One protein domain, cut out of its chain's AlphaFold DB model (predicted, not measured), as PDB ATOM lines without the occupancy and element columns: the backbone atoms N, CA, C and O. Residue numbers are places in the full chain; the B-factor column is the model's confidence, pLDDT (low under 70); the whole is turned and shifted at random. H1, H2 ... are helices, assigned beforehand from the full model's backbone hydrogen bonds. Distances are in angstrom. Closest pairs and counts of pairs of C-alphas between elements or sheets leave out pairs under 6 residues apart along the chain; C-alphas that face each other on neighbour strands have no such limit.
ATOM      1  N   GLU A   4     155.936 172.981 264.054       96.44
ATOM      2  CA  GLU A   4     156.133 174.225 263.316       96.44
ATOM      3  C   GLU A   4     157.364 174.143 262.405       96.44
ATOM      4  O   GLU A   4     157.295 174.550 261.245       96.44
ATOM      5  N   ASP A   5     158.459 173.554 262.900       95.25
ATOM      6  CA  ASP A   5     159.678 173.342 262.113       95.25
ATOM      7  C   ASP A   5     159.416 172.390 260.943       95.25
ATOM      8  O   ASP A   5     159.865 172.643 259.829       95.25
ATOM      9  N   PHE A   6     158.664 171.310 261.182       96.38
ATOM     10  CA  PHE A   6     158.298 170.351 260.139       96.38
ATOM     11  C   PHE A   6     157.447 171.000 259.050       96.38
ATOM     12  O   PHE A   6     157.718 170.814 257.867       96.38
ATOM     13  N   LEU A   7     156.448 171.799 259.426       97.19
ATOM     14  CA  LEU A   7     155.591 172.478 258.455       97.19
ATOM     15  C   LEU A   7     156.378 173.476 257.614       97.19
ATOM     16  O   LEU A   7     156.208 173.506 256.397       97.19
ATOM     17  N   ALA A   8     157.256 174.254 258.250       95.62
ATOM     18  CA  ALA A   8     158.131 175.181 257.546       95.62
ATOM     19  C   ALA A   8     159.066 174.442 256.577       95.62
ATOM     20  O   ALA A   8     159.203 174.845 255.424       95.62
ATOM     21  N   LEU A   9     159.657 173.330 257.022       95.50
ATOM     22  CA  LEU A   9     160.552 172.500 256.218       95.50
ATOM     23  C   LEU A   9     159.840 171.879 255.005       95.50
ATOM     24  O   LEU A   9     160.394 171.845 253.911       95.50
ATOM     25  N   MET A  10     158.591 171.449 255.185       96.31
ATOM     26  CA  MET A  10     157.762 170.824 254.148       96.31
ATOM     27  C   MET A  10     156.901 171.838 253.372       96.31
ATOM     28  O   MET A  10     155.970 171.466 252.651       96.31
ATOM     29  N   SER A  11     157.210 173.132 253.502       96.31
ATOM     30  CA  SER A  11     156.550 174.226 252.780       96.31
ATOM     31  C   SER A  11     155.021 174.247 252.933       96.31
ATOM     32  O   SER A  11     154.304 174.630 252.008       96.31
ATOM     33  N   PHE A  12     154.500 173.829 254.090       98.00
ATOM     34  CA  PHE A  12     153.079 173.964 254.401       98.00
ATOM     35  C   PHE A  12     152.723 175.444 254.601       98.00
ATOM     36  O   PHE A  12     153.412 176.142 255.351       98.00
ATOM     37  N   PRO A  13     151.617 175.923 254.006       97.69
ATOM     38  CA  PRO A  13     151.064 177.232 254.336       97.69
ATOM     39  C   PRO A  13     150.754 177.365 255.835       97.69
ATOM     40  O   PRO A  13     150.267 176.423 256.468       97.69
ATOM     41  N   ILE A  14     150.990 178.548 256.413       96.94
ATOM     42  CA  ILE A  14     150.776 178.816 257.849       96.94
ATOM     43  C   ILE A  14     149.305 178.638 258.266       96.94
ATOM     44  O   ILE A  14     148.990 178.376 259.430       96.94
ATOM     45  N   GLU A  15     148.395 178.740 257.299       98.19
ATOM     46  CA  GLU A  15     146.961 178.525 257.423       98.19
ATOM     47  C   GLU A  15     146.625 177.147 258.006       98.19
ATOM     48  O   GLU A  15     145.649 177.025 258.745       98.19
ATOM     49  N   TRP A  16     147.458 176.127 257.766       98.44
ATOM     50  CA  TRP A  16     147.285 174.797 258.356       98.44
ATOM     51  C   TRP A  16     147.304 174.822 259.888       98.44
ATOM     52  O   TRP A  16     146.506 174.132 260.527       98.44
ATOM     53  N   LEU A  17     148.170 175.651 260.479       97.56
ATOM     54  CA  LEU A  17     148.215 175.867 261.927       97.56
ATOM     55  C   LEU A  17     147.113 176.825 262.377       97.56
ATOM     56  O   LEU A  17     146.420 176.551 263.353       97.56
ATOM     57  N   LYS A  18     146.907 177.929 261.646       97.81
ATOM     58  CA  LYS A  18     145.898 178.949 261.980       97.81
ATOM     59  C   LYS A  18     144.483 178.372 262.063       97.81
ATOM     60  O   LYS A  18     143.698 178.802 262.906       97.81
ATOM     61  N   TYR A  19     144.154 177.431 261.184       97.94
ATOM     62  CA  TYR A  19     142.843 176.788 261.128       97.94
ATOM     63  C   TYR A  19     142.747 175.495 261.938       97.94
ATOM     64  O   TYR A  19     141.716 174.820 261.873       97.94
ATOM     65  N   ASP A  20     143.793 175.139 262.691       97.44
ATOM     66  CA  ASP A  20     143.855 173.884 263.445       97.44
ATOM     67  C   ASP A  20     143.522 172.674 262.547       97.44
ATOM     68  O   ASP A  20     142.637 171.860 262.824       97.44
ATOM     69  N   MET A  21     144.174 172.624 261.380       98.25
ATOM     70  CA  MET A  21     144.018 171.569 260.370       98.25
ATOM     71  C   MET A  21     145.219 170.631 260.314       98.25
ATOM     72  O   MET A  21     145.206 169.668 259.550       98.25
ATOM     73  N   TYR A  22     146.238 170.873 261.135       98.38
ATOM     74  CA  TYR A  22     147.397 170.003 261.265       98.38
ATOM     75  C   TYR A  22     147.537 169.497 262.711       98.38
ATOM     76  O   TYR A  22     148.368 169.995 263.481       98.38
ATOM     77  N   PRO A  23     146.664 168.557 263.126       97.69
ATOM     78  CA  PRO A  23     146.674 168.021 264.481       97.69
ATOM     79  C   PRO A  23     147.919 167.164 264.730       97.69
ATOM     80  O   PRO A  23     148.522 166.629 263.798       97.69
ATOM     81  N   ASP A  24     148.260 166.963 266.003       97.81
ATOM     82  CA  ASP A  24     149.448 166.192 266.395       97.81
ATOM     83  C   ASP A  24     149.418 164.746 265.869       97.81
ATOM     84  O   ASP A  24     150.458 164.193 265.531       97.81
ATOM     85  N   GLU A  25     148.229 164.145 265.731       97.75
ATOM     86  CA  GLU A  25     148.060 162.817 265.118       97.75
ATOM     87  C   GLU A  25     148.635 162.782 263.692       97.75
ATOM     88  O   GLU A  25     149.463 161.928 263.381       97.75
ATOM     89  N   LEU A  26     148.252 163.748 262.849       97.94
ATOM     90  CA  LEU A  26     148.755 163.868 261.480       97.94
ATOM     91  C   LEU A  26     150.259 164.167 261.473       97.94
ATOM     92  O   LEU A  26     151.009 163.547 260.718       97.94
ATOM     93  N   PHE A  27     150.706 165.070 262.349       98.00
ATOM     94  CA  PHE A  27     152.121 165.405 262.480       98.00
ATOM     95  C   PHE A  27     152.977 164.171 262.781       98.00
ATOM     96  O   PHE A  27     153.954 163.912 262.081       98.00
ATOM     97  N   PHE A  28     152.611 163.379 263.790       97.56
ATOM     98  CA  PHE A  28     153.382 162.195 264.159       97.56
ATOM     99  C   PHE A  28     153.352 161.112 263.076       97.56
ATOM    100  O   PHE A  28     154.353 160.414 262.893       97.56
ATOM    101  N   GLU A  29     152.244 160.974 262.340       96.25
ATOM    102  CA  GLU A  29     152.164 160.065 261.194       96.25
ATOM    103  C   GLU A  29     153.153 160.451 260.085       96.25
ATOM    104  O   GLU A  29     153.894 159.585 259.608       96.25
ATOM    105  N   GLN A  30     153.215 161.732 259.710       96.19
ATOM    106  CA  GLN A  30     154.114 162.205 258.649       96.19
ATOM    107  C   GLN A  30     155.573 162.253 259.107       96.19
ATOM    108  O   GLN A  30     156.456 161.758 258.404       96.19
ATOM    109  N   LEU A  31     155.837 162.724 260.331       95.94
ATOM    110  CA  LEU A  31     157.187 162.767 260.895       95.94
ATOM    111  C   LEU A  31     157.825 161.373 260.958       95.94
ATOM    112  O   LEU A  31     159.020 161.222 260.712       95.94
ATOM    113  N   LYS A  32     157.041 160.329 261.251       94.69
ATOM    114  CA  LYS A  32     157.534 158.945 261.270       94.69
ATOM    115  C   LYS A  32     158.003 158.459 259.892       94.69
ATOM    116  O   LYS A  32     158.873 157.591 259.822       94.69
ATOM    117  N   GLY A  33     157.407 158.971 258.815       90.06
ATOM    118  CA  GLY A  33     157.758 158.632 257.435       90.06
ATOM    119  C   GLY A  33     158.871 159.496 256.835       90.06
ATOM    120  O   GLY A  33     159.433 159.126 255.802       90.06
ATOM    121  N   TYR A  34     159.195 160.619 257.474       92.94
ATOM    122  CA  TYR A  34     160.121 161.616 256.955       92.94
ATOM    123  C   TYR A  34     161.580 161.134 256.917       92.94
ATOM    124  O   TYR A  34     162.072 160.446 257.817       92.94
ATOM    125  N   LYS A  35     162.286 161.535 255.856       91.38
ATOM    126  CA  LYS A  35     163.729 161.366 255.678       91.38
ATOM    127  C   LYS A  35     164.306 162.630 255.051       91.38
ATOM    128  O   LYS A  35     163.641 163.280 254.252       91.38
ATOM    129  N   LEU A  36     165.569 162.913 255.363       90.81
ATOM    130  CA  LEU A  36     166.318 163.989 254.718       90.81
ATOM    131  C   LEU A  36     166.285 163.814 253.189       90.81
ATOM    132  O   LEU A  36     166.566 162.721 252.692       90.81
ATOM    133  N   GLY A  37     165.954 164.881 252.466       89.81
ATOM    134  CA  GLY A  37     165.756 164.904 251.017       89.81
ATOM    135  C   GLY A  37     164.285 164.855 250.588       89.81
ATOM    136  O   GLY A  37     163.993 165.150 249.434       89.81
ATOM    137  N   HIS A  38     163.343 164.516 251.480       89.69
ATOM    138  CA  HIS A  38     161.905 164.557 251.166       89.69
ATOM    139  C   HIS A  38     161.369 165.987 250.984       89.69
ATOM    140  O   HIS A  38     160.289 166.176 250.439       89.69
ATOM    141  N   GLU A  39     162.114 167.006 251.410       90.06
ATOM    142  CA  GLU A  39     161.744 168.414 251.253       90.06
ATOM    143  C   GLU A  39     161.617 168.816 249.778       90.06
ATOM    144  O   GLU A  39     160.778 169.652 249.431       90.06
ATOM    145  N   GLU A  40     162.419 168.187 248.912       87.19
ATOM    146  CA  GLU A  40     162.399 168.397 247.460       87.19
ATOM    147  C   GLU A  40     161.090 167.921 246.813       87.19
ATOM    148  O   GLU A  40     160.761 168.374 245.719       87.19
ATOM    149  N   SER A  41     160.349 167.039 247.495       89.31
ATOM    150  CA  SER A  41     159.044 166.511 247.085       89.31
ATOM    151  C   SER A  41     157.976 166.685 248.175       89.31
ATOM    152  O   SER A  41     157.113 165.833 248.418       89.31
ATOM    153  N   SER A  42     158.039 167.825 248.867       92.56
ATOM    154  CA  SER A  42     157.162 168.151 249.995       92.56
ATOM    155  C   SER A  42     155.670 168.242 249.645       92.56
ATOM    156  O   SER A  42     154.815 168.138 250.528       92.56
ATOM    157  N   GLU A  43     155.322 168.378 248.364       95.12
ATOM    158  CA  GLU A  43     153.953 168.266 247.856       95.12
ATOM    159  C   GLU A  43     153.324 166.904 248.166       95.12
ATOM    160  O   GLU A  43     152.111 166.825 248.356       95.12
ATOM    161  N   HIS A  44     154.115 165.832 248.284       94.38
ATOM    162  CA  HIS A  44     153.596 164.528 248.691       94.38
ATOM    163  C   HIS A  44     153.064 164.545 250.124       94.38
ATOM    164  O   HIS A  44     151.987 164.002 250.379       94.38
ATOM    165  N   ASP A  45     153.768 165.202 251.046       96.56
ATOM    166  CA  ASP A  45     153.312 165.352 252.422       96.56
ATOM    167  C   ASP A  45     152.119 166.308 252.510       96.56
ATOM    168  O   ASP A  45     151.122 165.980 253.162       96.56
ATOM    169  N   ARG A  46     152.133 167.433 251.784       97.94
ATOM    170  CA  ARG A  46     150.966 168.334 251.732       97.94
ATOM    171  C   ARG A  46     149.731 167.632 251.171       97.94
ATOM    172  O   ARG A  46     148.667 167.668 251.788       97.94
ATOM    173  N   ASN A  47     149.872 166.893 250.071       97.94
ATOM    174  CA  ASN A  47     148.782 166.101 249.503       97.94
ATOM    175  C   ASN A  47     148.318 164.995 250.471       97.94
ATOM    176  O   ASN A  47     147.121 164.744 250.636       97.94
ATOM    177  N   GLY A  48     149.262 164.361 251.170       97.62
ATOM    178  CA  GLY A  48     148.988 163.386 252.223       97.62
ATOM    179  C   GLY A  48     148.089 163.948 253.326       97.62
ATOM    180  O   GLY A  48     147.129 163.281 253.719       97.62
ATOM    181  N   ALA A  49     148.331 165.188 253.759       98.38
ATOM    182  CA  ALA A  49     147.521 165.875 254.764       98.38
ATOM    183  C   ALA A  49     146.073 166.110 254.297       98.38
ATOM    184  O   ALA A  49     145.128 165.861 255.055       98.38
ATOM    185  N   PHE A  50     145.861 166.504 253.036       98.56
ATOM    186  CA  PHE A  50     144.510 166.601 252.467       98.56
ATOM    187  C   PHE A  50     143.799 165.247 252.474       98.56
ATOM    188  O   PHE A  50     142.666 165.126 252.949       98.56
ATOM    189  N   HIS A  51     144.467 164.198 251.993       98.38
ATOM    190  CA  HIS A  51     143.887 162.858 251.952       98.38
ATOM    191  C   HIS A  51     143.629 162.265 253.336       98.38
ATOM    192  O   HIS A  51     142.679 161.492 253.491       98.38
ATOM    193  N   TRP A  52     144.433 162.620 254.336       98.38
ATOM    194  CA  TRP A  52     144.197 162.248 255.726       98.38
ATOM    195  C   TRP A  52     142.836 162.764 256.201       98.38
ATOM    196  O   TRP A  52     142.018 161.977 256.681       98.38
ATOM    197  N   TRP A  53     142.534 164.046 255.959       98.44
ATOM    198  CA  TRP A  53     141.230 164.617 256.297       98.44
ATOM    199  C   TRP A  53     140.098 163.990 255.492       98.44
ATOM    200  O   TRP A  53     139.106 163.560 256.072       98.44
ATOM    201  N   LEU A  54     140.252 163.891 254.170       98.19
ATOM    202  CA  LEU A  54     139.212 163.374 253.275       98.19
ATOM    203  C   LEU A  54     138.808 161.931 253.620       98.19
ATOM    204  O   LEU A  54     137.621 161.602 253.605       98.19
ATOM    205  N   LYS A  55     139.763 161.075 254.017       97.62
ATOM    206  CA  LYS A  55     139.484 159.705 254.492       97.62
ATOM    207  C   LYS A  55     138.641 159.675 255.767       97.62
ATOM    208  O   LYS A  55     137.873 158.734 255.957       97.62
ATOM    209  N   LYS A  56     138.759 160.694 256.623       97.12
ATOM    210  CA  LYS A  56     137.978 160.834 257.861       97.12
ATOM    211  C   LYS A  56     136.581 161.427 257.634       97.12
ATOM    212  O   LYS A  56     135.870 161.632 258.611       97.12
ATOM    213  N   LYS A  57     136.167 161.652 256.375       97.12
ATOM    214  CA  LYS A  57     134.854 162.212 255.999       97.12
ATOM    215  C   LYS A  57     134.572 163.527 256.744       97.12
ATOM    216  O   LYS A  57     133.694 163.575 257.608       97.12
ATOM    217  N   PRO A  58     135.349 164.581 256.454       97.31
ATOM    218  CA  PRO A  58     135.320 165.810 257.232       97.31
ATOM    219  C   PRO A  58     133.940 166.469 257.145       97.31
ATOM    220  O   PRO A  58     133.215 166.289 256.162       97.31
ATOM    221  N   SER A  59     133.572 167.237 258.175       97.94
ATOM    222  CA  SER A  59     132.340 168.027 258.140       97.94
ATOM    223  C   SER A  59     132.386 169.050 257.005       97.94
ATOM    224  O   SER A  59     133.447 169.367 256.460       97.94
ATOM    225  N   ARG A  60     131.225 169.607 256.680       97.62
ATOM    226  CA  ARG A  60     131.098 170.682 255.700       97.62
ATOM    227  C   ARG A  60     132.030 171.864 256.002       97.62
ATOM    228  O   ARG A  60     132.715 172.355 255.113       97.62
ATOM    229  N   GLU A  61     132.107 172.291 257.260       97.69
ATOM    230  CA  GLU A  61     132.957 173.407 257.697       97.69
ATOM    231  C   GLU A  61     134.438 173.094 257.472       97.69
ATOM    232  O   GLU A  61     135.203 173.942 257.019       97.69
ATOM    233  N   ARG A  62     134.846 171.847 257.731       98.12
ATOM    234  CA  ARG A  62     136.212 171.393 257.467       98.12
ATOM    235  C   ARG A  62     136.490 171.286 255.964       98.12
ATOM    236  O   ARG A  62     137.598 171.604 255.555       98.12
ATOM    237  N   LEU A  63     135.508 170.920 255.134       98.31
ATOM    238  CA  LEU A  63     135.651 170.966 253.670       98.31
ATOM    239  C   LEU A  63     135.862 172.391 253.150       98.31
ATOM    240  O   LEU A  63     136.701 172.578 252.277       98.31
ATOM    241  N   VAL A  64     135.162 173.390 253.702       98.25
ATOM    242  CA  VAL A  64     135.398 174.808 253.367       98.25
ATOM    243  C   VAL A  64     136.851 175.188 253.646       98.25
ATOM    244  O   VAL A  64     137.524 175.719 252.768       98.25
ATOM    245  N   ILE A  65     137.367 174.832 254.824       98.56
ATOM    246  CA  ILE A  65     138.765 175.106 255.175       98.56
ATOM    247  C   ILE A  65     139.731 174.356 254.247       98.56
ATOM    248  O   ILE A  65     140.729 174.927 253.823       98.56
ATOM    249  N   LEU A  66     139.447 173.101 253.881       98.44
ATOM    250  CA  LEU A  66     140.278 172.358 252.923       98.44
ATOM    251  C   LEU A  66     140.296 173.021 251.537       98.44
ATOM    252  O   LEU A  66     141.328 172.990 250.876       98.44
ATOM    253  N   VAL A  67     139.198 173.643 251.099       98.19
ATOM    254  CA  VAL A  67     139.197 174.450 249.870       98.19
ATOM    255  C   VAL A  67     140.123 175.652 250.023       98.19
ATOM    256  O   VAL A  67     140.974 175.863 249.164       98.19
ATOM    257  N   GLU A  68     140.007 176.408 251.117       97.81
ATOM    258  CA  GLU A  68     140.888 177.557 251.368       97.81
ATOM    259  C   GLU A  68     142.364 177.141 251.397       97.81
ATOM    260  O   GLU A  68     143.185 177.765 250.729       97.81
ATOM    261  N   LEU A  69     142.686 176.051 252.102       98.38
ATOM    262  CA  LEU A  69     144.034 175.485 252.178       98.38
ATOM    263  C   LEU A  69     144.564 175.061 250.810       98.38
ATOM    264  O   LEU A  69     145.734 175.290 250.521       98.38
ATOM    265  N   ALA A  70     143.722 174.466 249.960       98.00
ATOM    266  CA  ALA A  70     144.127 174.073 248.616       98.00
ATOM    267  C   ALA A  70     144.503 175.294 247.766       98.00
ATOM    268  O   ALA A  70     145.461 175.223 247.003       98.00
ATOM    269  N   PHE A  71     143.790 176.414 247.902       97.25
ATOM    270  CA  PHE A  71     144.052 177.628 247.121       97.25
ATOM    271  C   PHE A  71     145.204 178.494 247.647       97.25
ATOM    272  O   PHE A  71     145.689 179.346 246.905       97.25
ATOM    273  N   VAL A  72     145.655 178.286 248.887       96.94
ATOM    274  CA  VAL A  72     146.895 178.899 249.405       96.94
ATOM    275  C   VAL A  72     148.110 177.974 249.295       96.94
ATOM    276  O   VAL A  72     149.213 178.389 249.651       96.94
ATOM    277  N   ASP A  73     147.940 176.734 248.818       97.44
ATOM    278  CA  ASP A  73     149.065 175.825 248.582       97.44
ATOM    279  C   ASP A  73     149.994 176.397 247.495       97.44
ATOM    280  O   ASP A  73     149.511 176.904 246.478       97.44
ATOM    281  N   PRO A  74     151.326 176.335 247.679       94.94
ATOM    282  CA  PRO A  74     152.268 176.847 246.686       94.94
ATOM    283  C   PRO A  74     152.272 176.053 245.371       94.94
ATOM    284  O   PRO A  74     152.759 176.574 244.366       94.94
ATOM    285  N   ASP A  75     151.766 174.813 245.355       95.56
ATOM    286  CA  ASP A  75     151.698 173.986 244.151       95.56
ATOM    287  C   ASP A  75     150.286 174.003 243.524       95.56
ATOM    288  O   ASP A  75     149.377 173.317 244.006       95.56
ATOM    289  N   PRO A  76     150.083 174.706 242.392       92.69
ATOM    290  CA  PRO A  76     148.783 174.744 241.736       92.69
ATOM    291  C   PRO A  76     148.347 173.373 241.198       92.69
ATOM    292  O   PRO A  76     147.146 173.134 241.076       92.69
ATOM    293  N   PHE A  77     149.260 172.451 240.865       94.75
ATOM    294  CA  PHE A  77     148.872 171.109 240.420       94.75
ATOM    295  C   PHE A  77     148.254 170.306 241.565       94.75
ATOM    296  O   PHE A  77     147.239 169.635 241.352       94.75
ATOM    297  N   LEU A  78     148.808 170.437 242.774       95.56
ATOM    298  CA  LEU A  78     148.232 169.875 243.992       95.56
ATOM    299  C   LEU A  78     146.833 170.444 244.234       95.56
ATOM    300  O   LEU A  78     145.896 169.664 244.420       95.56
ATOM    301  N   THR A  79     146.655 171.769 244.147       95.44
ATOM    302  CA  THR A  79     145.337 172.418 244.277       95.44
ATOM    303  C   THR A  79     144.309 171.765 243.353       95.44
ATOM    304  O   THR A  79     143.253 171.314 243.800       95.44
ATOM    305  N   HIS A  80     144.622 171.654 242.058       94.25
ATOM    306  CA  HIS A  80     143.704 171.075 241.074       94.25
ATOM    307  C   HIS A  80     143.379 169.608 241.358       94.25
ATOM    308  O   HIS A  80     142.264 169.164 241.066       94.25
ATOM    309  N   ASP A  81     144.330 168.835 241.880       96.56
ATOM    310  CA  ASP A  81     144.099 167.429 242.195       96.56
ATOM    311  C   ASP A  81     143.219 167.264 243.438       96.56
ATOM    312  O   ASP A  81     142.170 166.616 243.374       96.56
ATOM    313  N   VAL A  82     143.562 167.944 244.532       97.44
ATOM    314  CA  VAL A  82     142.819 167.913 245.798       97.44
ATOM    315  C   VAL A  82     141.370 168.363 245.617       97.44
ATOM    316  O   VAL A  82     140.452 167.720 246.135       97.44
ATOM    317  N   ILE A  83     141.130 169.410 244.821       97.81
ATOM    318  CA  ILE A  83     139.776 169.910 244.545       97.81
ATOM    319  C   ILE A  83     138.885 168.820 243.926       97.81
ATOM    320  O   ILE A  83     137.705 168.724 244.272       97.81
ATOM    321  N   LYS A  84     139.424 167.927 243.081       97.81
ATOM    322  CA  LYS A  84     138.650 166.799 242.523       97.81
ATOM    323  C   LYS A  84     138.183 165.827 243.603       97.81
ATOM    324  O   LYS A  84     137.130 165.213 243.435       97.81
ATOM    325  N   TYR A  85     138.956 165.647 244.673       98.06
ATOM    326  CA  TYR A  85     138.583 164.778 245.790       98.06
ATOM    327  C   TYR A  85     137.636 165.471 246.771       98.06
ATOM    328  O   TYR A  85     136.689 164.840 247.239       98.06
ATOM    329  N   ILE A  86     137.813 166.773 247.014       97.88
ATOM    330  CA  ILE A  86     136.866 167.575 247.804       97.88
ATOM    331  C   ILE A  86     135.466 167.507 247.180       97.88
ATOM    332  O   ILE A  86     134.511 167.172 247.877       97.88
ATOM    333  N   LYS A  87     135.349 167.697 245.857       97.75
ATOM    334  CA  LYS A  87     134.070 167.603 245.120       97.75
ATOM    335  C   LYS A  87     133.377 166.236 245.210       97.75
ATOM    336  O   LYS A  87     132.196 166.128 244.904       97.75
ATOM    337  N   LYS A  88     134.101 165.181 245.596       97.31
ATOM    338  CA  LYS A  88     133.572 163.816 245.771       97.31
ATOM    339  C   LYS A  88     133.232 163.479 247.226       97.31
ATOM    340  O   LYS A  88     132.830 162.351 247.493       97.31
ATOM    341  N   SER A  89     133.449 164.399 248.163       97.06
ATOM    342  CA  SER A  89     133.225 164.152 249.590       97.06
ATOM    343  C   SER A  89     131.736 164.155 249.936       97.06
ATOM    344  O   SER A  89     130.978 164.945 249.387       97.06
ATOM    345  N   ASP A  90     131.335 163.321 250.901       95.06
ATOM    346  CA  ASP A  90     129.924 163.139 251.292       95.06
ATOM    347  C   ASP A  90     129.226 164.454 251.708       95.06
ATOM    348  O   ASP A  90     128.035 164.620 251.471       95.06
ATOM    349  N   ASN A  91     129.968 165.392 252.312       96.94
ATOM    350  CA  ASN A  91     129.448 166.675 252.808       96.94
ATOM    351  C   ASN A  91     129.664 167.849 251.831       96.94
ATOM    352  O   ASN A  91     129.617 169.008 252.243       96.94
ATOM    353  N   PHE A  92     129.964 167.564 250.560       98.00
ATOM    354  CA  PHE A  92     130.113 168.583 249.524       98.00
ATOM    355  C   PHE A  92     128.753 169.167 249.111       98.00
ATOM    356  O   PHE A  92     127.790 168.424 248.919       98.00
ATOM    357  N   ASP A  93     128.673 170.489 248.933       97.69
ATOM    358  CA  ASP A  93     127.441 171.184 248.555       97.69
ATOM    359  C   ASP A  93     127.667 172.339 247.559       97.69
ATOM    360  O   ASP A  93     128.790 172.658 247.158       97.69
ATOM    361  N   GLU A  94     126.571 172.982 247.149       96.69
ATOM    362  CA  GLU A  94     126.590 174.092 246.190       96.69
ATOM    363  C   GLU A  94     127.335 175.337 246.690       96.69
ATOM    364  O   GLU A  94     127.815 176.138 245.888       96.69
ATOM    365  N   GLU A  95     127.399 175.565 248.001       95.88
ATOM    366  CA  GLU A  95     128.133 176.704 248.551       95.88
ATOM    367  C   GLU A  95     129.641 176.470 248.475       95.88
ATOM    368  O   GLU A  95     130.375 177.390 248.116       95.88
ATOM    369  N   ILE A  96     130.094 175.238 248.716       97.44
ATOM    370  CA  ILE A  96     131.493 174.853 248.512       97.44
ATOM    371  C   ILE A  96     131.849 174.943 247.019       97.44
ATOM    372  O   ILE A  96     132.905 175.472 246.677       97.44
ATOM    373  N   GLU A  97     130.966 174.516 246.108       97.88
ATOM    374  CA  GLU A  97     131.182 174.703 244.663       97.88
ATOM    375  C   GLU A  97     131.321 176.192 244.295       97.88
ATOM    376  O   GLU A  97     132.255 176.566 243.583       97.88
ATOM    377  N   ARG A  98     130.443 177.058 244.820       97.00
ATOM    378  CA  ARG A  98     130.526 178.517 244.618       97.00
ATOM    379  C   ARG A  98     131.822 179.110 245.168       97.00
ATOM    380  O   ARG A  98     132.393 180.001 244.542       97.00
ATOM    381  N   LEU A  99     132.296 178.621 246.316       96.44
ATOM    382  CA  LEU A  99     133.577 179.035 246.886       96.44
ATOM    383  C   LEU A  99     134.732 178.695 245.939       96.44
ATOM    384  O   LEU A  99     135.533 179.569 245.634       96.44
ATOM    385  N   ILE A 100     134.779 177.463 245.424       96.75
ATOM    386  CA  ILE A 100     135.813 177.020 244.474       96.75
ATOM    387  C   ILE A 100     135.810 177.894 243.214       96.75
ATOM    388  O   ILE A 100     136.867 178.289 242.734       96.75
ATOM    389  N   GLN A 101     134.631 178.236 242.694       95.62
ATOM    390  CA  GLN A 101     134.504 179.088 241.509       95.62
ATOM    391  C   GLN A 101     134.999 180.520 241.732       95.62
ATOM    392  O   GLN A 101     135.440 181.145 240.779       95.62
ATOM    393  N   LYS A 102     134.953 181.041 242.964       93.38
ATOM    394  CA  LYS A 102     135.458 182.383 243.293       93.38
ATOM    395  C   LYS A 102     136.988 182.480 243.221       93.38
ATOM    396  O   LYS A 102     137.512 183.579 243.063       93.38
ATOM    397  N   TYR A 103     137.687 181.361 243.391       87.62
ATOM    398  CA  TYR A 103     139.148 181.302 243.320       87.62
ATOM    399  C   TYR A 103     139.688 181.058 241.898       87.62
ATOM    400  O   TYR A 103     140.896 181.177 241.698       87.62
ATOM    401  N   ASN A 104     138.815 180.736 240.932       68.62
ATOM    402  CA  ASN A 104     139.140 180.583 239.507       68.62
ATOM    403  C   ASN A 104     138.877 181.877 238.728       68.62
ATOM    404  O   ASN A 104     139.596 182.103 237.730       68.62
TER     405      ASN A 104
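Overview. This is residues 4 to 104 of the 104 residues of an uncharacterized protein of Enterobacter mori (UniProt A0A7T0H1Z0). What shape do these atoms make? Nearly parallel H5, H6 and H7 form an up-and-down bundle, each running against the one before it in the chain, their centres in a triangle. H8 packs beside H6 at one end of the longest axis, while H3 and the short H1 and H4 gather at the other. What is it built of? The 101 printed residues, class all helix, hold eight named helices, H1 to H8 in order, and no named strand; the whole is compact, with a radius of gyration of the C-alphas of 13.2 A, and elongated, 42 by 25 by 22 A.

Arrangement. How does the bundle meet? H5, residues 43 to 55, touches H7, residues 76 to 86, the same way at a shallow tilt of 10 degrees, closest at C-alphas 47 and 78, 6.7 A. H6, residues 60 to 72, makes a helical hairpin with H7, closest at C-alphas 70 and 79, 4.8 A. H5 and H6 are close but not clearly touching, closest at C-alphas 50 and 66, 7.2 A. What lies farther out? H8, residues 94 to 102, touches residues 63 to 67 of H6 alone, closest at C-alphas 96 and 64, 6.2 A. H3, residues 24 to 33, only just touches H5, with 3 pairs of C-alphas within 8 A, closest at C-alphas 30 and 45, 7.0 A. H1, residues 4 to 9, is close but not clearly touching H4, residues 38 to 41, and H2, residues 15 to 18, is likewise to H6, with closest C-alphas 6.5 A apart at 9 and 39 and 6.7 A at 15 and 69. Are the helix backbones complete? Each O i to N i+4 pair is within hydrogen-bond range in H1, H5, H6 and H8, with 5 of 6 in H3 and 5 of 7 in H7; H2 and H4 are too short for such a pair.

Along the chain. How long are the helices? H6 spans 18.9 A, H5 18.1 A, H7 15.2 A, H3 14.4 A and H8 12.5 A from first to last C-alpha. Where are the anchors? H1 begins at C-alpha 4 (156.133, 174.225, 263.316), and H8 ends at C-alpha 102 (135.458, 182.383, 243.293).

Size, cuts and confidence. How far does it reach? The two C-alphas farthest apart, those of Leu 36 and Glu 94, are 41.9 A apart. Is it continuous and confident? The printed part has no cut, and no link is long; mean pLDDT of the printed part is 96.0, and residue 104 alone is under 70.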